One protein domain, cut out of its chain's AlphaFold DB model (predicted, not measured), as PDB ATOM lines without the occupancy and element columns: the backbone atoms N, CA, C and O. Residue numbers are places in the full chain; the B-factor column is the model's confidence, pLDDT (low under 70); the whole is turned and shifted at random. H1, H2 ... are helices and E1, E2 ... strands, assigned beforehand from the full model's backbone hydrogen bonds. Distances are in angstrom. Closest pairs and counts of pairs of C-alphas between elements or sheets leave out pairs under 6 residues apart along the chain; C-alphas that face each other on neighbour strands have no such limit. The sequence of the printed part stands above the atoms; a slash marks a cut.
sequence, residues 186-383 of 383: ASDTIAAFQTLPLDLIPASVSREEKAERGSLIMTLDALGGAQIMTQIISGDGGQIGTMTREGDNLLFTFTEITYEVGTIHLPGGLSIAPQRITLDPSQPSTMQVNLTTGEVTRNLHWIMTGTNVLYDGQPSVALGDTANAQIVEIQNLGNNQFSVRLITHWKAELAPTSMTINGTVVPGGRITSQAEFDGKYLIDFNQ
ATOM      1  N   ALA A 186     167.756 146.209 158.516       46.84
ATOM      2  CA  ALA A 186     168.963 146.866 158.020       46.84
ATOM      3  C   ALA A 186     170.256 146.295 158.637       46.84
ATOM      4  O   ALA A 186     171.345 146.620 158.158       46.84
ATOM      5  N   SER A 187     170.163 145.464 159.682       55.41
ATOM      6  CA  SER A 187     171.318 144.918 160.400       55.41
ATOM      7  C   SER A 187     172.214 144.053 159.503       55.41
ATOM      8  O   SER A 187     173.429 144.274 159.463       55.41
ATOM      9  N   ASP A 188     171.620 143.172 158.695       54.19
ATOM     10  CA  ASP A 188     172.329 142.325 157.726       54.19
ATOM     11  C   ASP A 188     173.024 143.153 156.642       54.19
ATOM     12  O   ASP A 188     174.117 142.827 156.180       54.19
ATOM     13  N   THR A 189     172.427 144.283 156.279       52.38
ATOM     14  CA  THR A 189     172.971 145.195 155.273       52.38
ATOM     15  C   THR A 189     174.155 145.982 155.790       52.38
ATOM     16  O   THR A 189     175.178 146.068 155.114       52.38
ATOM     17  N   ILE A 190     174.054 146.517 157.005       55.53
ATOM     18  CA  ILE A 190     175.162 147.212 157.661       55.53
ATOM     19  C   ILE A 190     176.336 146.241 157.859       55.53
ATOM     20  O   ILE A 190     177.472 146.589 157.536       55.53
ATOM     21  N   ALA A 191     176.075 145.011 158.313       62.53
ATOM     22  CA  ALA A 191     177.103 143.980 158.452       62.53
ATOM     23  C   ALA A 191     177.741 143.615 157.101       62.53
ATOM     24  O   ALA A 191     178.965 143.553 156.993       62.53
ATOM     25  N   ALA A 192     176.939 143.435 156.050       58.00
ATOM     26  CA  ALA A 192     177.439 143.120 154.718       58.00
ATOM     27  C   ALA A 192     178.311 144.245 154.140       58.00
ATOM     28  O   ALA A 192     179.395 143.978 153.617       58.00
ATOM     29  N   PHE A 193     177.908 145.507 154.300       62.16
ATOM     30  CA  PHE A 193     178.701 146.645 153.840       62.16
ATOM     31  C   PHE A 193     180.029 146.811 154.580       62.16
ATOM     32  O   PHE A 193     181.020 147.210 153.969       62.16
ATOM     33  N   GLN A 194     180.084 146.459 155.867       66.25
ATOM     34  CA  GLN A 194     181.332 146.447 156.636       66.25
ATOM     35  C   GLN A 194     182.351 145.425 156.106       66.25
ATOM     36  O   GLN A 194     183.539 145.553 156.398       66.25
ATOM     37  N   THR A 195     181.917 144.429 155.324       65.19
ATOM     38  CA  THR A 195     182.817 143.442 154.702       65.19
ATOM     39  C   THR A 195     183.345 143.857 153.331       65.19
ATOM     40  O   THR A 195     184.260 143.206 152.822       65.19
ATOM     41  N   LEU A 196     182.804 144.924 152.730       65.69
ATOM     42  CA  LEU A 196     183.321 145.433 151.464       65.69
ATOM     43  C   LEU A 196     184.741 145.984 151.668       65.69
ATOM     44  O   LEU A 196     185.000 146.659 152.669       65.69
ATOM     45  N   PRO A 197     185.670 145.762 150.724       63.06
ATOM     46  CA  PRO A 197     186.992 146.368 150.756       63.06
ATOM     47  C   PRO A 197     186.879 147.847 150.358       63.06
ATOM     48  O   PRO A 197     187.287 148.249 149.274       63.06
ATOM     49  N   LEU A 198     186.303 148.665 151.247       61.84
ATOM     50  CA  LEU A 198     185.988 150.085 151.028       61.84
ATOM     51  C   LEU A 198     187.225 150.972 150.781       61.84
ATOM     52  O   LEU A 198     187.073 152.152 150.464       61.84
ATOM     53  N   ASP A 199     188.421 150.408 150.941       63.12
ATOM     54  CA  ASP A 199     189.711 151.030 150.641       63.12
ATOM     55  C   ASP A 199     190.073 150.939 149.139       63.12
ATOM     56  O   ASP A 199     191.015 151.593 148.689       63.12
ATOM     57  N   LEU A 200     189.324 150.150 148.355       60.56
ATOM     58  CA  LEU A 200     189.413 150.047 146.897       60.56
ATOM     59  C   LEU A 200     188.277 150.872 146.272       60.56
ATOM     60  O   LEU A 200     187.105 150.534 146.413       60.56
ATOM     61  N   ILE A 201     188.598 151.979 145.595       63.94
ATOM     62  CA  ILE A 201     187.622 152.774 144.829       63.94
ATOM     63  C   ILE A 201     188.286 153.191 143.513       63.94
ATOM     64  O   ILE A 201     189.404 153.721 143.580       63.94
ATOM     65  N   PRO A 202     187.630 153.038 142.338       76.94
ATOM     66  CA  PRO A 202     186.226 152.657 142.074       76.94
ATOM     67  C   PRO A 202     185.980 151.150 141.862       76.94
ATOM     68  O   PRO A 202     186.917 150.390 141.669       76.94
ATOM     69  N   ALA A 203     184.706 150.734 141.882       82.81
ATOM     70  CA  ALA A 203     184.278 149.381 141.507       82.81
ATOM     71  C   ALA A 203     183.352 149.405 140.282       82.81
ATOM     72  O   ALA A 203     182.572 150.347 140.089       82.81
ATOM     73  N   SER A 204     183.401 148.341 139.482       86.25
ATOM     74  CA  SER A 204     182.459 148.117 138.382       86.25
ATOM     75  C   SER A 204     181.201 147.408 138.888       86.25
ATOM     76  O   SER A 204     181.274 146.551 139.768       86.25
ATOM     77  N   VAL A 205     180.038 147.775 138.345       85.69
ATOM     78  CA  VAL A 205     178.760 147.121 138.655       85.69
ATOM     79  C   VAL A 205     178.207 146.516 137.376       85.69
ATOM     80  O   VAL A 205     178.014 147.220 136.385       85.69
ATOM     81  N   SER A 206     177.943 145.217 137.391       85.31
ATOM     82  CA  SER A 206     177.399 144.463 136.260       85.31
ATOM     83  C   SER A 206     176.216 143.606 136.693       85.31
ATOM     84  O   SER A 206     175.991 143.414 137.883       85.31
ATOM     85  N   ARG A 207     175.417 143.113 135.748       81.19
ATOM     86  CA  ARG A 207     174.347 142.145 136.045       81.19
ATOM     87  C   ARG A 207     174.927 140.733 136.114       81.19
ATOM     88  O   ARG A 207     175.649 140.338 135.202       81.19
ATOM     89  N   GLU A 208     174.597 139.973 137.158       72.12
ATOM     90  CA  GLU A 208     174.982 138.552 137.243       72.12
ATOM     91  C   GLU A 208     174.172 137.688 136.283       72.12
ATOM     92  O   GLU A 208     174.695 136.761 135.664       72.12
ATOM     93  N   GLU A 209     172.889 138.008 136.137       65.38
ATOM     94  CA  GLU A 209     172.001 137.313 135.222       65.38
ATOM     95  C   GLU A 209     171.877 138.078 133.906       65.38
ATOM     96  O   GLU A 209     171.894 139.309 133.856       65.38
ATOM     97  N   LYS A 210     171.703 137.337 132.805       58.84
ATOM     98  CA  LYS A 210     171.449 137.938 131.487       58.84
ATOM     99  C   LYS A 210     170.124 138.700 131.429       58.84
ATOM    100  O   LYS A 210     169.934 139.446 130.475       58.84
ATOM    101  N   ALA A 211     169.232 138.483 132.397       57.47
ATOM    102  CA  ALA A 211     167.919 139.091 132.433       57.47
ATOM    103  C   ALA A 211     167.441 139.350 133.856       57.47
ATOM    104  O   ALA A 211     167.292 138.424 134.645       57.47
ATOM    105  N   GLU A 212     167.111 140.602 134.136       68.56
ATOM    106  CA  GLU A 212     166.205 140.949 135.217       68.56
ATOM    107  C   GLU A 212     164.780 140.712 134.743       68.56
ATOM    108  O   GLU A 212     164.413 141.043 133.605       68.56
ATOM    109  N   ARG A 213     163.983 140.117 135.621       67.31
ATOM    110  CA  ARG A 213     162.574 139.866 135.364       67.31
ATOM    111  C   ARG A 213     161.765 140.929 136.073       67.31
ATOM    112  O   ARG A 213     161.983 141.222 137.248       67.31
ATOM    113  N   GLY A 214     160.814 141.488 135.344       68.88
ATOM    114  CA  GLY A 214     159.867 142.420 135.916       68.88
ATOM    115  C   GLY A 214     158.457 142.200 135.417       68.88
ATOM    116  O   GLY A 214     158.215 141.491 134.436       68.88
ATOM    117  N   SER A 215     157.520 142.823 136.112       66.00
ATOM    118  CA  SER A 215     156.139 142.941 135.659       66.00
ATOM    119  C   SER A 215     155.818 144.414 135.480       66.00
ATOM    120  O   SER A 215     156.174 145.215 136.336       66.00
ATOM    121  N   LEU A 216     155.187 144.770 134.363       71.94
ATOM    122  CA  LEU A 216     154.622 146.094 134.122       71.94
ATOM    123  C   LEU A 216     153.110 145.990 134.222       71.94
ATOM    124  O   LEU A 216     152.493 145.252 133.452       71.94
ATOM    125  N   ILE A 217     152.522 146.770 135.116       68.19
ATOM    126  CA  ILE A 217     151.086 146.991 135.203       68.19
ATOM    127  C   ILE A 217     150.804 148.373 134.631       68.19
ATOM    128  O   ILE A 217     151.331 149.361 135.130       68.19
ATOM    129  N   MET A 218     149.958 148.460 133.610       72.50
ATOM    130  CA  MET A 218     149.450 149.721 133.075       72.50
ATOM    131  C   MET A 218     147.954 149.826 133.317       72.50
ATOM    132  O   MET A 218     147.208 148.924 132.947       72.50
ATOM    133  N   THR A 219     147.514 150.948 133.879       73.19
ATOM    134  CA  THR A 219     146.097 151.315 133.944       73.19
ATOM    135  C   THR A 219     145.817 152.394 132.912       73.19
ATOM    136  O   THR A 219     146.505 153.414 132.900       73.19
ATOM    137  N   LEU A 220     144.818 152.169 132.060       75.44
ATOM    138  CA  LEU A 220     144.423 153.052 130.963       75.44
ATOM    139  C   LEU A 220     142.995 153.565 131.185       75.44
ATOM    140  O   LEU A 220     142.017 152.911 130.809       75.44
ATOM    141  N   ASP A 221     142.860 154.766 131.745       77.31
ATOM    142  CA  ASP A 221     141.545 155.337 132.076       77.31
ATOM    143  C   ASP A 221     140.693 155.596 130.825       77.31
ATOM    144  O   ASP A 221     139.481 155.378 130.836       77.31
ATOM    145  N   ALA A 222     141.332 155.958 129.707       75.12
ATOM    146  CA  ALA A 222     140.663 156.175 128.419       75.12
ATOM    147  C   ALA A 222     139.943 154.924 127.872       75.12
ATOM    148  O   ALA A 222     139.064 155.047 127.021       75.12
ATOM    149  N   LEU A 223     140.300 153.728 128.355       72.31
ATOM    150  CA  LEU A 223     139.691 152.451 127.969       72.31
ATOM    151  C   LEU A 223     138.754 151.898 129.054       72.31
ATOM    152  O   LEU A 223     138.517 150.694 129.113       72.31
ATOM    153  N   GLY A 224     138.231 152.766 129.926       74.62
ATOM    154  CA  GLY A 224     137.362 152.364 131.033       74.62
ATOM    155  C   GLY A 224     138.129 151.805 132.232       74.62
ATOM    156  O   GLY A 224     137.621 150.920 132.913       74.62
ATOM    157  N   GLY A 225     139.351 152.292 132.476       70.00
ATOM    158  CA  GLY A 225     140.190 151.844 133.596       70.00
ATOM    159  C   GLY A 225     140.811 150.464 133.377       70.00
ATOM    160  O   GLY A 225     141.051 149.734 134.338       70.00
ATOM    161  N   ALA A 226     141.045 150.085 132.117       68.50
ATOM    162  CA  ALA A 226     141.622 148.794 131.767       68.50
ATOM    163  C   ALA A 226     143.004 148.622 132.411       68.50
ATOM    164  O   ALA A 226     143.872 149.476 132.235       68.50
ATOM    165  N   GLN A 227     143.201 147.511 133.119       69.81
ATOM    166  CA  GLN A 227     144.491 147.119 133.680       69.81
ATOM    167  C   GLN A 227     145.141 146.066 132.795       69.81
ATOM    168  O   GLN A 227     144.487 145.123 132.349       69.81
ATOM    169  N   ILE A 228     146.427 146.247 132.521       70.88
ATOM    170  CA  ILE A 228     147.171 145.417 131.583       70.88
ATOM    171  C   ILE A 228     148.493 145.054 132.201       70.88
ATOM    172  O   ILE A 228     149.213 145.916 132.693       70.88
ATOM    173  N   MET A 229     148.804 143.773 132.131       67.31
ATOM    174  CA  MET A 229     149.988 143.208 132.731       67.31
ATOM    175  C   MET A 229     150.852 142.601 131.647       67.31
ATOM    176  O   MET A 229     150.365 141.852 130.800       67.31
ATOM    177  N   THR A 230     152.133 142.930 131.664       70.06
ATOM    178  CA  THR A 230     153.102 142.336 130.751       70.06
ATOM    179  C   THR A 230     154.387 142.031 131.487       70.06
ATOM    180  O   THR A 230     154.770 142.722 132.431       70.06
ATOM    181  N   GLN A 231     155.065 140.989 131.028       71.06
ATOM    182  CA  GLN A 231     156.419 140.702 131.459       71.06
ATOM    183  C   GLN A 231     157.381 141.717 130.850       71.06
ATOM    184  O   GLN A 231     157.197 142.181 129.718       71.06
ATOM    185  N   ILE A 232     158.411 142.026 131.624       68.88
ATOM    186  CA  ILE A 232     159.558 142.809 131.204       68.88
ATOM    187  C   ILE A 232     160.785 141.916 131.323       68.88
ATOM    188  O   ILE A 232     160.974 141.249 132.344       68.88
ATOM    189  N   ILE A 233     161.610 141.907 130.283       66.81
ATOM    190  CA  ILE A 233     162.879 141.186 130.283       66.81
ATOM    191  C   ILE A 233     163.977 142.203 129.989       66.81
ATOM    192  O   ILE A 233     163.891 142.972 129.030       66.81
ATOM    193  N   SER A 234     165.008 142.230 130.824       67.50
ATOM    194  CA  SER A 234     166.223 143.001 130.553       67.50
ATOM    195  C   SER A 234     167.257 142.155 129.791       67.50
ATOM    196  O   SER A 234     167.276 140.941 129.951       67.50
ATOM    197  N   GLY A 235     168.135 142.774 128.991       62.72
ATOM    198  CA  GLY A 235     169.352 142.152 128.417       62.72
ATOM    199  C   GLY A 235     170.631 142.753 129.039       62.72
ATOM    200  O   GLY A 235     170.527 143.533 129.990       62.72
ATOM    201  N   ASP A 236     171.884 142.482 128.645       56.62
ATOM    202  CA  ASP A 236     172.513 141.359 127.915       56.62
ATOM    203  C   ASP A 236     173.606 140.717 128.815       56.62
ATOM    204  O   ASP A 236     174.419 139.913 128.357       56.62
ATOM    205  N   GLY A 237     173.654 141.099 130.102       60.19
ATOM    206  CA  GLY A 237     174.779 140.839 131.008       60.19
ATOM    207  C   GLY A 237     175.996 141.704 130.654       60.19
ATOM    208  O   GLY A 237     176.876 141.277 129.912       60.19
ATOM    209  N   GLY A 238     176.043 142.930 131.179       73.00
ATOM    210  CA  GLY A 238     177.135 143.882 130.958       73.00
ATOM    211  C   GLY A 238     177.334 144.806 132.156       73.00
ATOM    212  O   GLY A 238     176.549 144.769 133.108       73.00
ATOM    213  N   GLN A 239     178.391 145.621 132.122       82.69
ATOM    214  CA  GLN A 239     178.581 146.686 133.103       82.69
ATOM    215  C   GLN A 239     177.476 147.731 132.921       82.69
ATOM    216  O   GLN A 239     177.286 148.260 131.831       82.69
ATOM    217  N   ILE A 240     176.756 148.018 133.999       83.44
ATOM    218  CA  ILE A 240     175.619 148.945 134.018       83.44
ATOM    219  C   ILE A 240     175.925 150.225 134.793       83.44
ATOM    220  O   ILE A 240     175.081 151.117 134.873       83.44
ATOM    221  N   GLY A 241     177.101 150.303 135.414       86.88
ATOM    222  CA  GLY A 241     177.482 151.449 136.211       86.88
ATOM    223  C   GLY A 241     178.788 151.278 136.967       86.88
ATOM    224  O   GLY A 241     179.572 150.345 136.748       86.88
ATOM    225  N   THR A 242     179.001 152.215 137.878       87.50
ATOM    226  CA  THR A 242     180.137 152.248 138.795       87.50
ATOM    227  C   THR A 242     179.661 152.510 140.213       87.50
ATOM    228  O   THR A 242     178.575 153.052 140.434       87.50
ATOM    229  N   MET A 243     180.488 152.128 141.179       86.94
ATOM    230  CA  MET A 243     180.289 152.463 142.580       86.94
ATOM    231  C   MET A 243     181.495 153.231 143.117       86.94
ATOM    232  O   MET A 243     182.649 152.853 142.894       86.94
ATOM    233  N   THR A 244     181.210 154.302 143.850       85.62
ATOM    234  CA  THR A 244     182.177 155.120 144.580       85.62
ATOM    235  C   THR A 244     181.756 155.264 146.041       85.62
ATOM    236  O   THR A 244     180.611 154.998 146.407       85.62
ATOM    237  N   ARG A 245     182.689 155.678 146.906       83.12
ATOM    238  CA  ARG A 245     182.384 156.044 148.294       83.12
ATOM    239  C   ARG A 245     182.435 157.556 148.461       83.12
ATOM    240  O   ARG A 245     183.428 158.185 148.102       83.12
ATOM    241  N   GLU A 246     181.407 158.110 149.087       84.50
ATOM    242  CA  GLU A 246     181.291 159.521 149.446       84.50
ATOM    243  C   GLU A 246     181.007 159.646 150.951       84.50
ATOM    244  O   GLU A 246     179.862 159.642 151.409       84.50
ATOM    245  N   GLY A 247     182.081 159.714 151.745       84.06
ATOM    246  CA  GLY A 247     181.996 159.719 153.208       84.06
ATOM    247  C   GLY A 247     181.414 158.411 153.753       84.06
ATOM    248  O   GLY A 247     181.991 157.337 153.553       84.06
ATOM    249  N   ASP A 248     180.263 158.513 154.420       79.88
ATOM    250  CA  ASP A 248     179.504 157.374 154.961       79.88
ATOM    251  C   ASP A 248     178.536 156.758 153.942       79.88
ATOM    252  O   ASP A 248     177.707 155.928 154.304       79.88
ATOM    253  N   ASN A 249     178.614 157.150 152.670       80.50
ATOM    254  CA  ASN A 249     177.714 156.656 151.640       80.50
ATOM    255  C   ASN A 249     178.460 155.891 150.553       80.50
ATOM    256  O   ASN A 249     179.542 156.295 150.127       80.50
ATOM    257  N   LEU A 250     177.842 154.828 150.054       82.25
ATOM    258  CA  LEU A 250     178.182 154.241 148.764       82.25
ATOM    259  C   LEU A 250     177.264 154.830 147.706       82.25
ATOM    260  O   LEU A 250     176.045 154.692 147.802       82.25
ATOM    261  N   LEU A 251     177.857 155.493 146.719       86.38
ATOM    262  CA  LEU A 251     177.160 156.066 145.585       86.38
ATOM    263  C   LEU A 251     177.345 155.157 144.374       86.38
ATOM    264  O   LEU A 251     178.449 154.940 143.883       86.38
ATOM    265  N   PHE A 252     176.238 154.650 143.872       86.38
ATOM    266  CA  PHE A 252     176.142 153.876 142.653       86.38
ATOM    267  C   PHE A 252     175.634 154.801 141.560       86.38
ATOM    268  O   PHE A 252     174.574 155.410 141.710       86.38
ATOM    269  N   THR A 253     176.373 154.895 140.462       87.31
ATOM    270  CA  THR A 253     175.957 155.651 139.279       87.31
ATOM    271  C   THR A 253     175.660 154.672 138.161       87.31
ATOM    272  O   THR A 253     176.547 153.939 137.725       87.31
ATOM    273  N   PHE A 254     174.412 154.658 137.702       84.38
ATOM    274  CA  PHE A 254     173.990 153.817 136.590       84.38
ATOM    275  C   PHE A 254     174.249 154.552 135.274       84.38
ATOM    276  O   PHE A 254     173.855 155.707 135.114       84.38
ATOM    277  N   THR A 255     174.928 153.891 134.339       77.94
ATOM    278  CA  THR A 255     175.283 154.456 133.031       77.94
ATOM    279  C   THR A 255     174.286 154.067 131.953       77.94
ATOM    280  O   THR A 255     173.900 154.909 131.150       77.94
ATOM    281  N   GLU A 256     173.852 152.806 131.931       76.06
ATOM    282  CA  GLU A 256     172.869 152.326 130.964       76.06
ATOM    283  C   GLU A 256     172.129 151.114 131.528       76.06
ATOM    284  O   GLU A 256     172.726 150.094 131.871       76.06
ATOM    285  N   ILE A 257     170.807 151.227 131.612       78.69
ATOM    286  CA  ILE A 257     169.919 150.095 131.848       78.69
ATOM    287  C   ILE A 257     168.828 150.172 130.798       78.69
ATOM    288  O   ILE A 257     168.203 151.217 130.638       78.69
ATOM    289  N   THR A 258     168.593 149.062 130.104       79.44
ATOM    290  CA  THR A 258     167.475 148.911 129.178       79.44
ATOM    291  C   THR A 258     166.659 147.680 129.545       79.44
ATOM    292  O   THR A 258     167.199 146.620 129.881       79.44
ATOM    293  N   TYR A 259     165.350 147.840 129.439       79.50
ATOM    294  CA  TYR A 259     164.349 146.805 129.552       79.50
ATOM    295  C   TYR A 259     163.492 146.752 128.294       79.50
ATOM    296  O   TYR A 259     163.042 147.785 127.792       79.50
ATOM    297  N   GLU A 260     163.227 145.538 127.830       79.94
ATOM    298  CA  GLU A 260     162.332 145.269 126.714       79.94
ATOM    299  C   GLU A 260     160.973 144.829 127.263       79.94
ATOM    300  O   GLU A 260     160.854 143.883 128.048       79.94
ATOM    301  N   VAL A 261     159.932 145.527 126.828       78.88
ATOM    302  CA  VAL A 261     158.538 145.201 127.101       78.88
ATOM    303  C   VAL A 261     157.955 144.615 125.826       78.88
ATOM    304  O   VAL A 261     158.027 145.225 124.758       78.88
ATOM    305  N   GLY A 262     157.371 143.421 125.935       76.81
ATOM    306  CA  GLY A 262     156.710 142.752 124.816       76.81
ATOM    307  C   GLY A 262     155.519 143.536 124.247       76.81
ATOM    308  O   GLY A 262     155.202 144.649 124.661       76.81
ATOM    309  N   THR A 263     154.828 142.937 123.276       79.44
ATOM    310  CA  THR A 263     153.570 143.511 122.763       79.44
ATOM    311  C   THR A 263     152.547 143.595 123.892       79.44
ATOM    312  O   THR A 263     152.284 142.604 124.569       79.44
ATOM    313  N   ILE A 264     151.947 144.768 124.072       78.06
ATOM    314  CA  ILE A 264     150.954 145.008 125.119       78.06
ATOM    315  C   ILE A 264     149.573 144.819 124.497       78.06
ATOM    316  O   ILE A 264     149.187 145.556 123.588       78.06
ATOM    317  N   HIS A 265     148.823 143.834 124.974       77.69
ATOM    318  CA  HIS A 265     147.480 143.537 124.477       77.69
ATOM    319  C   HIS A 265     146.427 144.321 125.263       77.69
ATOM    320  O   HIS A 265     146.394 144.254 126.488       77.69
ATOM    321  N   LEU A 266     145.567 145.056 124.559       77.31
ATOM    322  CA  LEU A 266     144.518 145.893 125.141       77.31
ATOM    323  C   LEU A 266     143.123 145.272 124.916       77.31
ATOM    324  O   LEU A 266     142.940 144.453 124.005       77.31
ATOM    325  N   PRO A 267     142.098 145.707 125.671       74.00
ATOM    326  CA  PRO A 267     140.708 145.366 125.377       74.00
ATOM    327  C   PRO A 267     140.294 145.733 123.943       74.00
ATOM    328  O   PRO A 267     140.800 146.682 123.345       74.00
ATOM    329  N   GLY A 268     139.344 144.978 123.385       78.25
ATOM    330  CA  GLY A 268     138.819 145.232 122.037       78.25
ATOM    331  C   GLY A 268     139.751 144.820 120.891       78.25
ATOM    332  O   GLY A 268     139.513 145.209 119.753       78.25
ATOM    333  N   GLY A 269     140.798 144.033 121.169       80.44
ATOM    334  CA  GLY A 269     141.723 143.516 120.153       80.44
ATOM    335  C   GLY A 269     142.793 144.515 119.702       80.44
ATOM    336  O   GLY A 269     143.511 144.251 118.739       80.44
ATOM    337  N   LEU A 270     142.910 145.654 120.386       78.88
ATOM    338  CA  LEU A 270     143.979 146.619 120.153       78.88
ATOM    339  C   LEU A 270     145.296 146.110 120.763       78.88
ATOM    340  O   LEU A 270     145.301 145.350 121.732       78.88
ATOM    341  N   SER A 271     146.429 146.539 120.213       79.50
ATOM    342  CA  SER A 271     147.742 146.226 120.775       79.50
ATOM    343  C   SER A 271     148.706 147.391 120.622       79.50
ATOM    344  O   SER A 271     148.665 148.124 119.635       79.50
ATOM    345  N   ILE A 272     149.586 147.548 121.605       76.38
ATOM    346  CA  ILE A 272     150.729 148.451 121.528       76.38
ATOM    347  C   ILE A 272     151.935 147.605 121.135       76.38
ATOM    348  O   ILE A 272     152.166 146.529 121.696       76.38
ATOM    349  N   ALA A 273     152.693 148.092 120.156       77.94
ATOM    350  CA  ALA A 273     153.954 147.484 119.757       77.94
ATOM    351  C   ALA A 273     154.925 147.388 120.956       77.94
ATOM    352  O   ALA A 273     154.763 148.144 121.918       77.94
ATOM    353  N   PRO A 274     155.934 146.501 120.900       81.69
ATOM    354  CA  PRO A 274     156.958 146.405 121.938       81.69
ATOM    355  C   PRO A 274     157.532 147.771 122.335       81.69
ATOM    356  O   PRO A 274     157.735 148.635 121.475       81.69
ATOM    357  N   GLN A 275     157.761 147.960 123.634       80.38
ATOM    358  CA  GLN A 275     158.302 149.195 124.205       80.38
ATOM    359  C   GLN A 275     159.685 148.936 124.794       80.38
ATOM    360  O   GLN A 275     159.979 147.843 125.267       80.38
ATOM    361  N   ARG A 276     160.511 149.976 124.825       80.94
ATOM    362  CA  ARG A 276     161.813 149.973 125.486       80.94
ATOM    363  C   ARG A 276     161.809 150.972 126.620       80.94
ATOM    364  O   ARG A 276     161.543 152.146 126.385       80.94
ATOM    365  N   ILE A 277     162.121 150.517 127.826       79.88
ATOM    366  CA  ILE A 277     162.292 151.373 129.001       79.88
ATOM    367  C   ILE A 277     163.786 151.460 129.270       79.88
ATOM    368  O   ILE A 277     164.433 150.441 129.487       79.88
ATOM    369  N   THR A 278     164.350 152.657 129.219       80.06
ATOM    370  CA  THR A 278     165.782 152.886 129.416       80.06
ATOM    371  C   THR A 278     166.020 154.022 130.397       80.06
ATOM    372  O   THR A 278     165.119 154.832 130.613       80.06
ATOM    373  N   LEU A 279     167.195 154.086 131.018       80.19
ATOM    374  CA  LEU A 279     167.557 155.259 131.812       80.19
ATOM    375  C   LEU A 279     167.675 156.485 130.903       80.19
ATOM    376  O   LEU A 279     168.176 156.383 129.787       80.19
ATOM    377  N   ASP A 280     167.213 157.638 131.380       78.56
ATOM    378  CA  ASP A 280     167.359 158.913 130.683       78.56
ATOM    379  C   ASP A 280     168.852 159.262 130.569       78.56
ATOM    380  O   ASP A 280     169.456 159.640 131.570       78.56
ATOM    381  N   PRO A 281     169.478 159.204 129.379       77.12
ATOM    382  CA  PRO A 281     170.900 159.517 129.256       77.12
ATOM    383  C   PRO A 281     171.196 161.004 129.501       77.12
ATOM    384  O   PRO A 281     172.356 161.380 129.661       77.12
ATOM    385  N   SER A 282     170.174 161.869 129.506       79.00
ATOM    386  CA  SER A 282     170.316 163.294 129.811       79.00
ATOM    387  C   SER A 282     170.306 163.599 131.313       79.00
ATOM    388  O   SER A 282     170.651 164.720 131.696       79.00
ATOM    389  N   GLN A 283     169.961 162.623 132.164       78.81
ATOM    390  CA  GLN A 283     169.901 162.779 133.617       78.81
ATOM    391  C   GLN A 283     170.596 161.615 134.344       78.81
ATOM    392  O   GLN A 283     170.274 160.451 134.116       78.81
ATOM    393  N   PRO A 284     171.536 161.892 135.263       77.38
ATOM    394  CA  PRO A 284     172.244 160.832 135.969       77.38
ATOM    395  C   PRO A 284     171.292 160.072 136.893       77.38
ATOM    396  O   PRO A 284     170.604 160.673 137.711       77.38
ATOM    397  N   SER A 285     171.300 158.744 136.797       83.81
ATOM    398  CA  SER A 285     170.548 157.877 137.702       83.81
ATOM    399  C   SER A 285     171.466 157.307 138.775       83.81
ATOM    400  O   SER A 285     172.534 156.772 138.464       83.81
ATOM    401  N   THR A 286     171.061 157.412 140.039       85.19
ATOM    402  CA  THR A 286     171.895 157.044 141.183       85.19
ATOM    403  C   THR A 286     171.170 156.181 142.210       85.19
ATOM    404  O   THR A 286     169.945 156.199 142.352       85.19
ATOM    405  N   MET A 287     171.955 155.408 142.954       83.38
ATOM    406  CA  MET A 287     171.561 154.813 144.227       83.38
ATOM    407  C   MET A 287     172.598 155.194 145.269       83.38
ATOM    408  O   MET A 287     173.791 155.129 145.013       83.38
ATOM    409  N   GLN A 288     172.144 155.560 146.452       82.31
ATOM    410  CA  GLN A 288     172.974 155.873 147.591       82.31
ATOM    411  C   GLN A 288     172.629 154.910 148.716       82.31
ATOM    412  O   GLN A 288     171.452 154.687 148.992       82.31
ATOM    413  N   VAL A 289     173.648 154.355 149.361       77.75
ATOM    414  CA  VAL A 289     173.464 153.515 150.542       77.75
ATOM    415  C   VAL A 289     174.271 154.078 151.695       77.75
ATOM    416  O   VAL A 289     175.489 154.216 151.588       77.75
ATOM    417  N   ASN A 290     173.593 154.421 152.784       75.62
ATOM    418  CA  ASN A 290     174.222 154.931 153.988       75.62
ATOM    419  C   ASN A 290     174.764 153.767 154.826       75.62
ATOM    420  O   ASN A 290     174.019 152.904 155.281       75.62
ATOM    421  N   LEU A 291     176.071 153.764 155.055       70.75
ATOM    422  CA  LEU A 291     176.793 152.695 155.745       70.75
ATOM    423  C   LEU A 291     176.533 152.658 157.258       70.75
ATOM    424  O   LEU A 291     176.815 151.653 157.906       70.75
ATOM    425  N   THR A 292     176.006 153.745 157.820       67.00
ATOM    426  CA  THR A 292     175.736 153.893 159.255       67.00
ATOM    427  C   THR A 292     174.294 153.528 159.589       67.00
ATOM    428  O   THR A 292     174.043 152.867 160.594       67.00
ATOM    429  N   THR A 293     173.342 153.961 158.762       62.78
ATOM    430  CA  THR A 293     171.905 153.744 158.990       62.78
ATOM    431  C   THR A 293     171.340 152.570 158.197       62.78
ATOM    432  O   THR A 293     170.251 152.101 158.512       62.78
ATOM    433  N   GLY A 294     172.049 152.099 157.166       59.44
ATOM    434  CA  GLY A 294     171.535 151.123 156.202       59.44
ATOM    435  C   GLY A 294     170.457 151.690 155.272       59.44
ATOM    436  O   GLY A 294     169.833 150.932 154.531       59.44
ATOM    437  N   GLU A 295     170.213 153.004 155.313       65.50
ATOM    438  CA  GLU A 295     169.226 153.678 154.470       65.50
ATOM    439  C   GLU A 295     169.653 153.638 153.000       65.50
ATOM    440  O   GLU A 295     170.805 153.925 152.668       65.50
ATOM    441  N   VAL A 296     168.713 153.293 152.118       66.06
ATOM    442  CA  VAL A 296     168.921 153.241 150.669       66.06
ATOM    443  C   VAL A 296     168.051 154.303 150.010       66.06
ATOM    444  O   VAL A 296     166.826 154.251 150.099       66.06
ATOM    445  N   THR A 297     168.681 155.224 149.287       70.75
ATOM    446  CA  THR A 297     167.993 156.257 148.507       70.75
ATOM    447  C   THR A 297     168.285 156.039 147.035       70.75
ATOM    448  O   THR A 297     169.441 155.947 146.634       70.75
ATOM    449  N   ARG A 298     167.251 155.970 146.200       75.56
ATOM    450  CA  ARG A 298     167.405 155.873 144.747       75.56
ATOM    451  C   ARG A 298     166.787 157.061 144.046       75.56
ATOM    452  O   ARG A 298     165.719 157.532 144.417       75.56
ATOM    453  N   ASN A 299     167.462 157.492 142.993       75.81
ATOM    454  CA  ASN A 299     166.966 158.480 142.062       75.81
ATOM    455  C   ASN A 299     167.219 157.958 140.647       75.81
ATOM    456  O   ASN A 299     168.328 158.073 140.131       75.81
ATOM    457  N   LEU A 300     166.222 157.297 140.059       77.94
ATOM    458  CA  LEU A 300     166.320 156.732 138.714       77.94
ATOM    459  C   LEU A 300     165.447 157.549 137.769       77.94
ATOM    460  O   LEU A 300     164.255 157.707 138.012       77.94
ATOM    461  N   HIS A 301     166.034 158.017 136.678       76.00
ATOM    462  CA  HIS A 301     165.328 158.743 135.633       76.00
ATOM    463  C   HIS A 301     165.113 157.803 134.456       76.00
ATOM    464  O   HIS A 301     166.080 157.266 133.922       76.00
ATOM    465  N   TRP A 302     163.862 157.590 134.053       78.31
ATOM    466  CA  TRP A 302     163.512 156.636 133.001       78.31
ATOM    467  C   TRP A 302     162.931 157.337 131.774       78.31
ATOM    468  O   TRP A 302     162.263 158.365 131.866       78.31
ATOM    469  N   ILE A 303     163.136 156.733 130.611       76.88
ATOM    470  CA  ILE A 303     162.502 157.086 129.347       76.88
ATOM    471  C   ILE A 303     161.893 155.825 128.745       76.88
ATOM    472  O   ILE A 303     162.539 154.782 128.665       76.88
ATOM    473  N   MET A 304     160.661 155.942 128.253       77.00
ATOM    474  CA  MET A 304     160.037 154.920 127.416       77.00
ATOM    475  C   MET A 304     160.131 155.315 125.939       77.00
ATOM    476  O   MET A 304     159.840 156.455 125.579       77.00
ATOM    477  N   THR A 305     160.534 154.378 125.081       74.56
ATOM    478  CA  THR A 305     160.687 154.555 123.627       74.56
ATOM    479  C   THR A 305     160.011 153.418 122.855       74.56
ATOM    480  O   THR A 305     159.875 152.305 123.364       74.56
ATOM    481  N   GLY A 306     159.576 153.682 121.620       69.69
ATOM    482  CA  GLY A 306     158.877 152.702 120.782       69.69
ATOM    483  C   GLY A 306     158.299 153.309 119.503       69.69
ATOM    484  O   GLY A 306     158.254 154.525 119.338       69.69
ATOM    485  N   THR A 307     157.833 152.471 118.573       60.34
ATOM    486  CA  THR A 307     157.264 152.937 117.290       60.34
ATOM    487  C   THR A 307     155.888 153.593 117.422       60.34
ATOM    488  O   THR A 307     155.476 154.289 116.502       60.34
ATOM    489  N   ASN A 308     155.201 153.401 118.556       58.62
ATOM    490  CA  ASN A 308     153.880 153.961 118.866       58.62
ATOM    491  C   ASN A 308     153.775 154.317 120.362       58.62
ATOM    492  O   ASN A 308     152.877 153.832 121.054       58.62
ATOM    493  N   VAL A 309     154.728 155.090 120.895       60.47
ATOM    494  CA  VAL A 309     154.616 155.593 122.276       60.47
ATOM    495  C   VAL A 309     153.296 156.364 122.408       60.47
ATOM    496  O   VAL A 309     152.899 157.070 121.485       60.47
ATOM    497  N   LEU A 310     152.601 156.206 123.540       57.53
ATOM    498  CA  LEU A 310     151.230 156.676 123.819       57.53
ATOM    499  C   LEU A 310     151.050 158.214 123.846       57.53
ATOM    500  O   LEU A 310     150.122 158.717 124.469       57.53
ATOM    501  N   TYR A 311     151.920 158.980 123.201       58.03
ATOM    502  CA  TYR A 311     151.882 160.438 123.119       58.03
ATOM    503  C   TYR A 311     151.836 160.883 121.653       58.03
ATOM    504  O   TYR A 311     152.076 160.078 120.762       58.03
ATOM    505  N   ASP A 312     151.515 162.150 121.393       55.59
ATOM    506  CA  ASP A 312     151.201 162.742 120.077       55.59
ATOM    507  C   ASP A 312     152.327 162.757 119.007       55.59
ATOM    508  O   ASP A 312     152.454 163.702 118.232       55.59
ATOM    509  N   GLY A 313     153.126 161.695 118.896       51.84
ATOM    510  CA  GLY A 313     154.191 161.545 117.907       51.84
ATOM    511  C   GLY A 313     155.599 161.750 118.463       51.84
ATOM    512  O   GLY A 313     156.542 161.858 117.681       51.84
ATOM    513  N   GLN A 314     155.769 161.791 119.789       57.62
ATOM    514  CA  GLN A 314     157.100 161.839 120.394       57.62
ATOM    515  C   GLN A 314     157.740 160.437 120.408       57.62
ATOM    516  O   GLN A 314     157.123 159.494 120.903       57.62
ATOM    517  N   PRO A 315     158.975 160.274 119.896       55.88
ATOM    518  CA  PRO A 315     159.668 158.981 119.854       55.88
ATOM    519  C   PRO A 315     160.105 158.483 121.243       55.88
ATOM    520  O   PRO A 315     160.485 157.321 121.399       55.88
ATOM    521  N   SER A 316     160.061 159.363 122.243       62.69
ATOM    522  CA  SER A 316     160.412 159.089 123.626       62.69
ATOM    523  C   SER A 316     159.541 159.902 124.581       62.69
ATOM    524  O   SER A 316     159.157 161.034 124.285       62.69
ATOM    525  N   VAL A 317     159.240 159.329 125.744       65.56
ATOM    526  CA  VAL A 317     158.547 160.020 126.837       65.56
ATOM    527  C   VAL A 317     159.352 159.837 128.114       65.56
ATOM    528  O   VAL A 317     159.648 158.706 128.504       65.56
ATOM    529  N   ALA A 318     159.708 160.954 128.752       63.62
ATOM    530  CA  ALA A 318     160.320 160.941 130.072       63.62
ATOM    531  C   ALA A 318     159.288 160.482 131.107       63.62
ATOM    532  O   ALA A 318     158.181 161.017 131.187       63.62
ATOM    533  N   LEU A 319     159.670 159.487 131.893       61.25
ATOM    534  CA  LEU A 319     158.913 158.981 133.022       61.25
ATOM    535  C   LEU A 319     159.552 159.592 134.266       61.25
ATOM    536  O   LEU A 319     160.673 159.246 134.641       61.25
ATOM    537  N   GLY A 320     158.885 160.582 134.849       51.84
ATOM    538  CA  GLY A 320     159.378 161.226 136.058       51.84
ATOM    539  C   GLY A 320     158.941 160.441 137.281       51.84
ATOM    540  O   GLY A 320     157.793 160.601 137.667       51.84
ATOM    541  N   ASP A 321     159.849 159.670 137.890       52.59
ATOM    542  CA  ASP A 321     159.583 158.922 139.122       52.59
ATOM    543  C   ASP A 321     160.748 158.878 140.097       52.59
ATOM    544  O   ASP A 321     161.907 158.729 139.726       52.59
ATOM    545  N   THR A 322     160.400 158.837 141.379       52.44
ATOM    546  CA  THR A 322     161.203 158.192 142.418       52.44
ATOM    547  C   THR A 322     161.002 156.683 142.335       52.44
ATOM    548  O   THR A 322     159.998 156.155 142.815       52.44
ATOM    549  N   ALA A 323     161.942 155.979 141.710       56.22
ATOM    550  CA  ALA A 323     162.032 154.533 141.849       56.22
ATOM    551  C   ALA A 323     162.538 154.197 143.258       56.22
ATOM    552  O   ALA A 323     163.636 154.602 143.634       56.22
ATOM    553  N   ASN A 324     161.756 153.445 144.026       61.53
ATOM    554  CA  ASN A 324     162.188 152.916 145.311       61.53
ATOM    555  C   ASN A 324     162.869 151.578 145.056       61.53
ATOM    556  O   ASN A 324     162.274 150.697 144.441       61.53
ATOM    557  N   ALA A 325     164.096 151.399 145.533       62.94
ATOM    558  CA  ALA A 325     164.721 150.087 145.511       62.94
ATOM    559  C   ALA A 325     165.078 149.636 146.910       62.94
ATOM    560  O   ALA A 325     165.547 150.414 147.737       62.94
ATOM    561  N   GLN A 326     164.894 148.347 147.113       65.44
ATOM    562  CA  GLN A 326     165.239 147.630 148.312       65.44
ATOM    563  C   GLN A 326     166.418 146.717 147.980       65.44
ATOM    564  O   GLN A 326     166.381 145.987 146.988       65.44
ATOM    565  N   ILE A 327     167.474 146.766 148.794       68.00
ATOM    566  CA  ILE A 327     168.475 145.698 148.788       68.00
ATOM    567  C   ILE A 327     167.816 144.469 149.394       68.00
ATOM    568  O   ILE A 327     166.980 144.574 150.273       68.00
ATOM    569  N   VAL A 328     168.108 143.300 148.858       61.34
ATOM    570  CA  VAL A 328     167.438 142.053 149.212       61.34
ATOM    571  C   VAL A 328     168.499 141.061 149.668       61.34
ATOM    572  O   VAL A 328     168.350 140.377 150.673       61.34
ATOM    573  N   GLU A 329     169.644 141.015 149.021       65.25
ATOM    574  CA  GLU A 329     170.705 140.103 149.432       65.25
ATOM    575  C   GLU A 329     172.052 140.731 149.134       65.25
ATOM    576  O   GLU A 329     172.182 141.434 148.132       65.25
ATOM    577  N   ILE A 330     173.041 140.466 149.987       69.19
ATOM    578  CA  ILE A 330     174.445 140.738 149.693       69.19
ATOM    579  C   ILE A 330     175.246 139.472 149.997       69.19
ATOM    580  O   ILE A 330     175.214 138.967 151.117       69.19
ATOM    581  N   GLN A 331     175.987 138.974 149.011       67.38
ATOM    582  CA  GLN A 331     176.835 137.792 149.141       67.38
ATOM    583  C   GLN A 331     178.292 138.159 148.853       67.38
ATOM    584  O   GLN A 331     178.603 138.686 147.787       67.38
ATOM    585  N   ASN A 332     179.208 137.846 149.772       72.56
ATOM    586  CA  ASN A 332     180.646 137.933 149.506       72.56
ATOM    587  C   ASN A 332     181.085 136.726 148.668       72.56
ATOM    588  O   ASN A 332     180.965 135.584 149.116       72.56
ATOM    589  N   LEU A 333     181.590 136.976 147.461       74.12
ATOM    590  CA  LEU A 333     182.024 135.933 146.528       74.12
ATOM    591  C   LEU A 333     183.527 135.619 146.646       74.12
ATOM    592  O   LEU A 333     184.021 134.689 146.008       74.12
ATOM    593  N   GLY A 334     184.261 136.365 147.477       72.69
ATOM    594  CA  GLY A 334     185.721 136.337 147.538       72.69
ATOM    595  C   GLY A 334     186.363 137.154 146.414       72.69
ATOM    596  O   GLY A 334     185.678 137.753 145.592       72.69
ATOM    597  N   ASN A 335     187.700 137.218 146.391       81.25
ATOM    598  CA  ASN A 335     188.473 137.951 145.373       81.25
ATOM    599  C   ASN A 335     187.987 139.395 145.133       81.25
ATOM    600  O   ASN A 335     187.947 139.842 143.994       81.25
ATOM    601  N   ASN A 336     187.600 140.120 146.188       77.81
ATOM    602  CA  ASN A 336     187.044 141.476 146.098       77.81
ATOM    603  C   ASN A 336     185.803 141.593 145.185       77.81
ATOM    604  O   ASN A 336     185.615 142.611 144.520       77.81
ATOM    605  N   GLN A 337     184.960 140.560 145.147       79.88
ATOM    606  CA  GLN A 337     183.704 140.545 144.403       79.88
ATOM    607  C   GLN A 337     182.517 140.281 145.330       79.88
ATOM    608  O   GLN A 337     182.595 139.474 146.261       79.88
ATOM    609  N   PHE A 338     181.405 140.960 145.058       79.25
ATOM    610  CA  PHE A 338     180.171 140.849 145.830       79.25
ATOM    611  C   PHE A 338     178.967 140.741 144.914       79.25
ATOM    612  O   PHE A 338     178.858 141.477 143.938       79.25
ATOM    613  N   SER A 339     178.042 139.869 145.284       76.31
ATOM    614  CA  SER A 339     176.714 139.838 144.702       76.31
ATOM    615  C   SER A 339     175.772 140.720 145.499       76.31
ATOM    616  O   SER A 339     175.769 140.643 146.726       76.31
ATOM    617  N   VAL A 340     174.946 141.511 144.827       77.69
ATOM    618  CA  VAL A 340     173.877 142.298 145.438       77.69
ATOM    619  C   VAL A 340     172.588 142.061 144.676       77.69
ATOM    620  O   VAL A 340     172.522 142.301 143.475       77.69
ATOM    621  N   ARG A 341     171.534 141.636 145.370       75.62
ATOM    622  CA  ARG A 341     170.192 141.520 144.798       75.62
ATOM    623  C   ARG A 341     169.329 142.700 145.217       75.62
ATOM    624  O   ARG A 341     169.345 143.084 146.386       75.62
ATOM    625  N   LEU A 342     168.602 143.283 144.271       73.81
ATOM    626  CA  LEU A 342     167.808 144.495 144.445       73.81
ATOM    627  C   LEU A 342     166.405 144.249 143.893       73.81
ATOM    628  O   LEU A 342     166.268 143.806 142.754       73.81
ATOM    629  N   ILE A 343     165.383 144.613 144.665       69.06
ATOM    630  CA  ILE A 343     164.009 144.730 144.167       69.06
ATOM    631  C   ILE A 343     163.702 146.212 143.983       69.06
ATOM    632  O   ILE A 343     163.764 146.987 144.934       69.06
ATOM    633  N   THR A 344     163.393 146.623 142.757       71.31
ATOM    634  CA  THR A 344     163.118 148.017 142.393       71.31
ATOM    635  C   THR A 344     161.669 148.175 141.976       71.31
ATOM    636  O   THR A 344     161.252 147.567 140.999       71.31
ATOM    637  N   HIS A 345     160.939 149.051 142.654       65.94
ATOM    638  CA  HIS A 345     159.591 149.470 142.296       65.94
ATOM    639  C   HIS A 345     159.636 150.881 141.710       65.94
ATOM    640  O   HIS A 345     160.196 151.796 142.316       65.94
ATOM    641  N   TRP A 346     159.014 151.090 140.560       72.75
ATOM    642  CA  TRP A 346     158.795 152.422 139.992       72.75
ATOM    643  C   TRP A 346     157.337 152.573 139.565       72.75
ATOM    644  O   TRP A 346     156.634 151.578 139.362       72.75
ATOM    645  N   LYS A 347     156.854 153.814 139.496       67.62
ATOM    646  CA  LYS A 347     155.433 154.110 139.322       67.62
ATOM    647  C   LYS A 347     155.214 155.410 138.557       67.62
ATOM    648  O   LYS A 347     154.996 156.434 139.192       67.62
ATOM    649  N   ALA A 348     155.147 155.343 137.234       73.06
ATOM    650  CA  ALA A 348     155.006 156.537 136.420       73.06
ATOM    651  C   ALA A 348     153.559 156.847 136.097       73.06
ATOM    652  O   ALA A 348     152.667 155.992 136.098       73.06
ATOM    653  N   GLU A 349     153.340 158.105 135.758       73.62
ATOM    654  CA  GLU A 349     152.055 158.602 135.329       73.62
ATOM    655  C   GLU A 349     152.211 159.494 134.107       73.62
ATOM    656  O   GLU A 349     153.028 160.411 134.080       73.62
ATOM    657  N   LEU A 350     151.386 159.229 133.100       73.31
ATOM    658  CA  LEU A 350     151.296 159.999 131.872       73.31
ATOM    659  C   LEU A 350     149.843 160.412 131.647       73.31
ATOM    660  O   LEU A 350     148.920 159.650 131.918       73.31
ATOM    661  N   ALA A 351     149.630 161.611 131.115       74.62
ATOM    662  CA  ALA A 351     148.295 162.121 130.802       74.62
ATOM    663  C   ALA A 351     148.232 162.632 129.351       74.62
ATOM    664  O   ALA A 351     148.145 163.844 129.131       74.62
ATOM    665  N   PRO A 352     148.327 161.740 128.344       71.38
ATOM    666  CA  PRO A 352     148.258 162.141 126.944       71.38
ATOM    667  C   PRO A 352     146.921 162.787 126.580       71.38
ATOM    668  O   PRO A 352     145.848 162.368 127.018       71.38
ATOM    669  N   THR A 353     146.987 163.771 125.687       71.00
ATOM    670  CA  THR A 353     145.816 164.433 125.088       71.00
ATOM    671  C   THR A 353     145.108 163.552 124.052       71.00
ATOM    672  O   THR A 353     143.902 163.690 123.852       71.00
ATOM    673  N   SER A 354     145.834 162.631 123.409       72.44
ATOM    674  CA  SER A 354     145.311 161.573 122.533       72.44
ATOM    675  C   SER A 354     146.349 160.460 122.369       72.44
ATOM    676  O   SER A 354     147.542 160.709 122.534       72.44
ATOM    677  N   MET A 355     145.906 159.246 122.032       72.81
ATOM    678  CA  MET A 355     146.785 158.098 121.780       72.81
ATOM    679  C   MET A 355     146.468 157.490 120.416       72.81
ATOM    680  O   MET A 355     145.301 157.404 120.042       72.81
ATOM    681  N   THR A 356     147.479 157.028 119.679       71.44
ATOM    682  CA  THR A 356     147.263 156.256 118.444       71.44
ATOM    683  C   THR A 356     147.742 154.826 118.644       71.44
ATOM    684  O   THR A 356     148.912 154.594 118.927       71.44
ATOM    685  N   ILE A 357     146.836 153.864 118.480       71.81
ATOM    686  CA  ILE A 357     147.093 152.443 118.716       71.81
ATOM    687  C   ILE A 357     146.731 151.685 117.443       71.81
ATOM    688  O   ILE A 357     145.567 151.654 117.046       71.81
ATOM    689  N   ASN A 358     147.732 151.126 116.755       70.31
ATOM    690  CA  ASN A 358     147.569 150.478 115.445       70.31
ATOM    691  C   ASN A 358     146.770 151.333 114.435       70.31
ATOM    692  O   ASN A 358     145.881 150.837 113.747       70.31
ATOM    693  N   GLY A 359     147.046 152.641 114.379       71.62
ATOM    694  CA  GLY A 359     146.350 153.586 113.493       71.62
ATOM    695  C   GLY A 359     144.949 154.009 113.956       71.62
ATOM    696  O   GLY A 359     144.318 154.834 113.299       71.62
ATOM    697  N   THR A 360     144.466 153.494 115.090       74.62
ATOM    698  CA  THR A 360     143.209 153.921 115.719       74.62
ATOM    699  C   THR A 360     143.488 155.025 116.732       74.62
ATOM    700  O   THR A 360     144.294 154.832 117.642       74.62
ATOM    701  N   VAL A 361     142.817 156.171 116.600       77.56
ATOM    702  CA  VAL A 361     142.915 157.269 117.572       77.56
ATOM    703  C   VAL A 361     141.987 156.988 118.751       77.56
ATOM    704  O   VAL A 361     140.776 156.847 118.581       77.56
ATOM    705  N   VAL A 362     142.564 156.930 119.945       74.38
ATOM    706  CA  VAL A 362     141.874 156.793 121.228       74.38
ATOM    707  C   VAL A 362     141.891 158.158 121.931       74.38
ATOM    708  O   VAL A 362     142.920 158.848 121.885       74.38
ATOM    709  N   PRO A 363     140.782 158.584 122.568       74.69
ATOM    710  CA  PRO A 363     140.754 159.813 123.357       74.69
ATOM    711  C   PRO A 363     141.859 159.853 124.416       74.69
ATOM    712  O   PRO A 363     142.274 158.817 124.936       74.69
ATOM    713  N   GLY A 364     142.317 161.062 124.744       70.06
ATOM    714  CA  GLY A 364     143.251 161.276 125.844       70.06
ATOM    715  C   GLY A 364     142.707 160.781 127.183       70.06
ATOM    716  O   GLY A 364     141.496 160.740 127.409       70.06
ATOM    717  N   GLY A 365     143.615 160.413 128.077       73.25
ATOM    718  CA  GLY A 365     143.298 159.907 129.407       73.25
ATOM    719  C   GLY A 365     144.558 159.736 130.241       73.25
ATOM    720  O   GLY A 365     145.651 160.074 129.796       73.25
ATOM    721  N   ARG A 366     144.402 159.222 131.460       76.12
ATOM    722  CA  ARG A 366     145.525 158.945 132.356       76.12
ATOM    723  C   ARG A 366     146.026 157.524 132.123       76.12
ATOM    724  O   ARG A 366     145.241 156.578 132.044       76.12
ATOM    725  N   ILE A 367     147.338 157.400 132.010       74.50
ATOM    726  CA  ILE A 367     148.076 156.149 132.009       74.50
ATOM    727  C   ILE A 367     148.867 156.139 133.302       74.50
ATOM    728  O   ILE A 367     149.687 157.025 133.527       74.50
ATOM    729  N   THR A 368     148.648 155.144 134.146       72.31
ATOM    730  CA  THR A 368     149.568 154.886 135.258       72.31
ATOM    731  C   THR A 368     150.290 153.589 134.974       72.31
ATOM    732  O   THR A 368     149.649 152.600 134.627       72.31
ATOM    733  N   SER A 369     151.612 153.592 135.075       70.88
ATOM    734  CA  SER A 369     152.427 152.395 134.940       70.88
ATOM    735  C   SER A 369     153.139 152.114 136.244       70.88
ATOM    736  O   SER A 369     153.705 153.017 136.843       70.88
ATOM    737  N   GLN A 370     153.134 150.869 136.676       71.81
ATOM    738  CA  GLN A 370     153.892 150.399 137.822       71.81
ATOM    739  C   GLN A 370     154.723 149.229 137.368       71.81
ATOM    740  O   GLN A 370     154.203 148.358 136.669       71.81
ATOM    741  N   ALA A 371     155.987 149.199 137.754       69.81
ATOM    742  CA  ALA A 371     156.763 148.005 137.537       69.81
ATOM    743  C   ALA A 371     157.695 147.700 138.687       69.81
ATOM    744  O   ALA A 371     158.199 148.584 139.380       69.81
ATOM    745  N   GLU A 372     157.902 146.406 138.843       70.44
ATOM    746  CA  GLU A 372     158.815 145.827 139.800       70.44
ATOM    747  C   GLU A 372     159.866 145.041 139.039       70.44
ATOM    748  O   GLU A 372     159.526 144.256 138.151       70.44
ATOM    749  N   PHE A 373     161.126 145.265 139.383       73.81
ATOM    750  CA  PHE A 373     162.272 144.550 138.851       73.81
ATOM    751  C   PHE A 373     162.992 143.847 139.981       73.81
ATOM    752  O   PHE A 373     163.318 144.479 140.982       73.81
ATOM    753  N   ASP A 374     163.285 142.572 139.784       72.50
ATOM    754  CA  ASP A 374     164.146 141.796 140.660       72.50
ATOM    755  C   ASP A 374     165.442 141.489 139.908       72.50
ATOM    756  O   ASP A 374     165.440 140.788 138.889       72.50
ATOM    757  N   GLY A 375     166.536 142.096 140.365       76.00
ATOM    758  CA  GLY A 375     167.823 142.038 139.691       76.00
ATOM    759  C   GLY A 375     168.958 141.658 140.625       76.00
ATOM    760  O   GLY A 375     169.048 142.151 141.747       76.00
ATOM    761  N   LYS A 376     169.857 140.801 140.134       78.06
ATOM    762  CA  LYS A 376     171.095 140.410 140.813       78.06
ATOM    763  C   LYS A 376     172.299 141.013 140.094       78.06
ATOM    764  O   LYS A 376     172.445 140.879 138.877       78.06
ATOM    765  N   TYR A 377     173.155 141.682 140.852       83.06
ATOM    766  CA  TYR A 377     174.245 142.506 140.353       83.06
ATOM    767  C   TYR A 377     175.567 142.093 140.982       83.06
ATOM    768  O   TYR A 377     175.649 141.897 142.189       83.06
ATOM    769  N   LEU A 378     176.610 142.023 140.166       84.81
ATOM    770  CA  LEU A 378     177.979 141.794 140.585       84.81
ATOM    771  C   LEU A 378     178.684 143.138 140.744       84.81
ATOM    772  O   LEU A 378     178.775 143.917 139.791       84.81
ATOM    773  N   ILE A 379     179.218 143.374 141.933       85.31
ATOM    774  CA  ILE A 379     180.128 144.468 142.245       85.31
ATOM    775  C   ILE A 379     181.548 143.903 142.259       85.31
ATOM    776  O   ILE A 379     181.868 143.047 143.085       85.31
ATOM    777  N   ASP A 380     182.398 144.391 141.360       83.88
ATOM    778  CA  ASP A 380     183.786 143.950 141.214       83.88
ATOM    779  C   ASP A 380     184.752 145.115 141.458       83.88
ATOM    780  O   ASP A 380     184.776 146.092 140.703       83.88
ATOM    781  N   PHE A 381     185.544 144.993 142.524       81.00
ATOM    782  CA  PHE A 381     186.526 145.985 142.970       81.00
ATOM    783  C   PHE A 381     187.932 145.763 142.384       81.00
ATOM    784  O   PHE A 381     188.879 146.433 142.793       81.00
ATOM    785  N   ASN A 382     188.111 144.804 141.469       78.81
ATOM    786  CA  ASN A 382     189.408 144.552 140.828       78.81
ATOM    787  C   ASN A 382     189.638 145.369 139.545       78.81
ATOM    788  O   ASN A 382     190.704 145.226 138.940       78.81
ATOM    789  N   GLN A 383     188.645 146.143 139.099       65.12
ATOM    790  CA  GLN A 383     188.620 146.803 137.786       65.12
ATOM    791  C   GLN A 383     188.884 148.302 137.849       65.12
ATOM    792  O   GLN A 383     188.309 148.965 138.738       65.12
TER     793      GLN A 383
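AT A GLANCE: This is residues 186 to 383 of the 383 residues of the protein "Superoxide dismutase [Cu-Zn]" of Anaerolineae bacterium (UniProt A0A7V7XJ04). The domain is a long tube rolled from one twisted antiparallel sheet, with two loosely closed, barrel-like halves end to end that share the long strands E13 and E16. E1, E4, E5, E8, E9 and E12 complete one half, toward whose end H1 packs on E12; E2, E3, E6, E7, E10 and E11 complete the other, and the small hairpin of E14 and E15 sits beyond its end. The printed part has 198 residues, with one named helix, H1, followed by sixteen named strands, E1 to E16. The class is mostly strand; fourteen strands make a branched sheet, and E14 and E15 make their own antiparallel sheet. The whole is compact, with a radius of gyration of the C-alphas of 18.7 A, yet only just elongated, spanning 58 by 29 by 27 A.

HOW THE PARTS SIT: H1, residues 186 to 194, is on the branched sheet at a height over the sheet of 7.7 A; it lies over none of the strands, but only just, with 2 of its C-alphas falling on E12, residues 324 to 334. Their closest C-alphas, those of Ala 192 and Ile 330, are 6.3 A apart. In H1 every O i to N i+4 pair is within hydrogen-bond range. H1 and E8, residues 285 to 290, are near each other, with 6 pairs of C-alphas within 10 A. E1, residues 203 to 207, has E4, residues 239 to 246, on one side and E16, residues 367 to 380, on the other side; N 205 and O 241, 3.1 A, and N 206 and O 378, 2.9 A, are within hydrogen-bond range, as are the N and O pairs that follow. E16 has E1 and E2, residues 213 to 220, on one side and E13, residues 337 to 350, on the other side, with N 217 and O 370 at 2.8 A and N 344 and O 373 at 2.8 A. E2 forms a hairpin with E3, residues 226 to 234, N 216 and O 230 at 2.8 A. E3 is antiparallel to E6, residues 258 to 261, N 260 and O 233 at 2.9 A. E6 and E7, residues 275 to 279, form a hairpin, N 259 and O 277 at 2.8 A. E7 is antiparallel to E10, residues 302 to 305, N 278 and O 303 at 2.8 A. E10 and the edge strand E11, residues 316 to 319, form a hairpin, N 304 and O 317 at 3.0 A. The closest C-alphas of E11 and E13, Leu 319 and Ala 348, are 5.7 A apart. E4 and E5, residues 249 to 254, form a hairpin, N 244 and O 251 at 2.8 A. E5 is antiparallel to E8, N 252 and O 287 at 2.7 A. E8 and the edge strand E9, residues 296 to 299, form a hairpin, N 288 and O 297 at 2.7 A. The closest C-alphas of E9 and E12, Arg 298 and Asn 324, are 6.0 A apart. E12 and E13 form a hairpin, N 331 and O 339 at 2.8 A. E14, residues 354 to 357, and E15, residues 360 to 363, form a hairpin, N 357 and O 360 at 2.8 A.

IN THESE COORDINATES: H1 begins at C-alpha 186, (168.963, 146.866, 158.020). E13 measures 39.8 A and E16 38.8 A; E12 measures 28.9 A. E16 bends by 52 degrees at residue 376 and ends at C-alpha 380, (183.786, 143.950, 141.214).

THE WHOLE: The two C-alphas farthest apart, those of Asp 199 and Gly 268, are 58.7 A apart. The printed part has no cut; the link from E6 to E7, 13 residues, is long. The mean pLDDT of the printed part is 72.2, and 69 residues are under 70, among them residues 186 to 201 and 306 to 331.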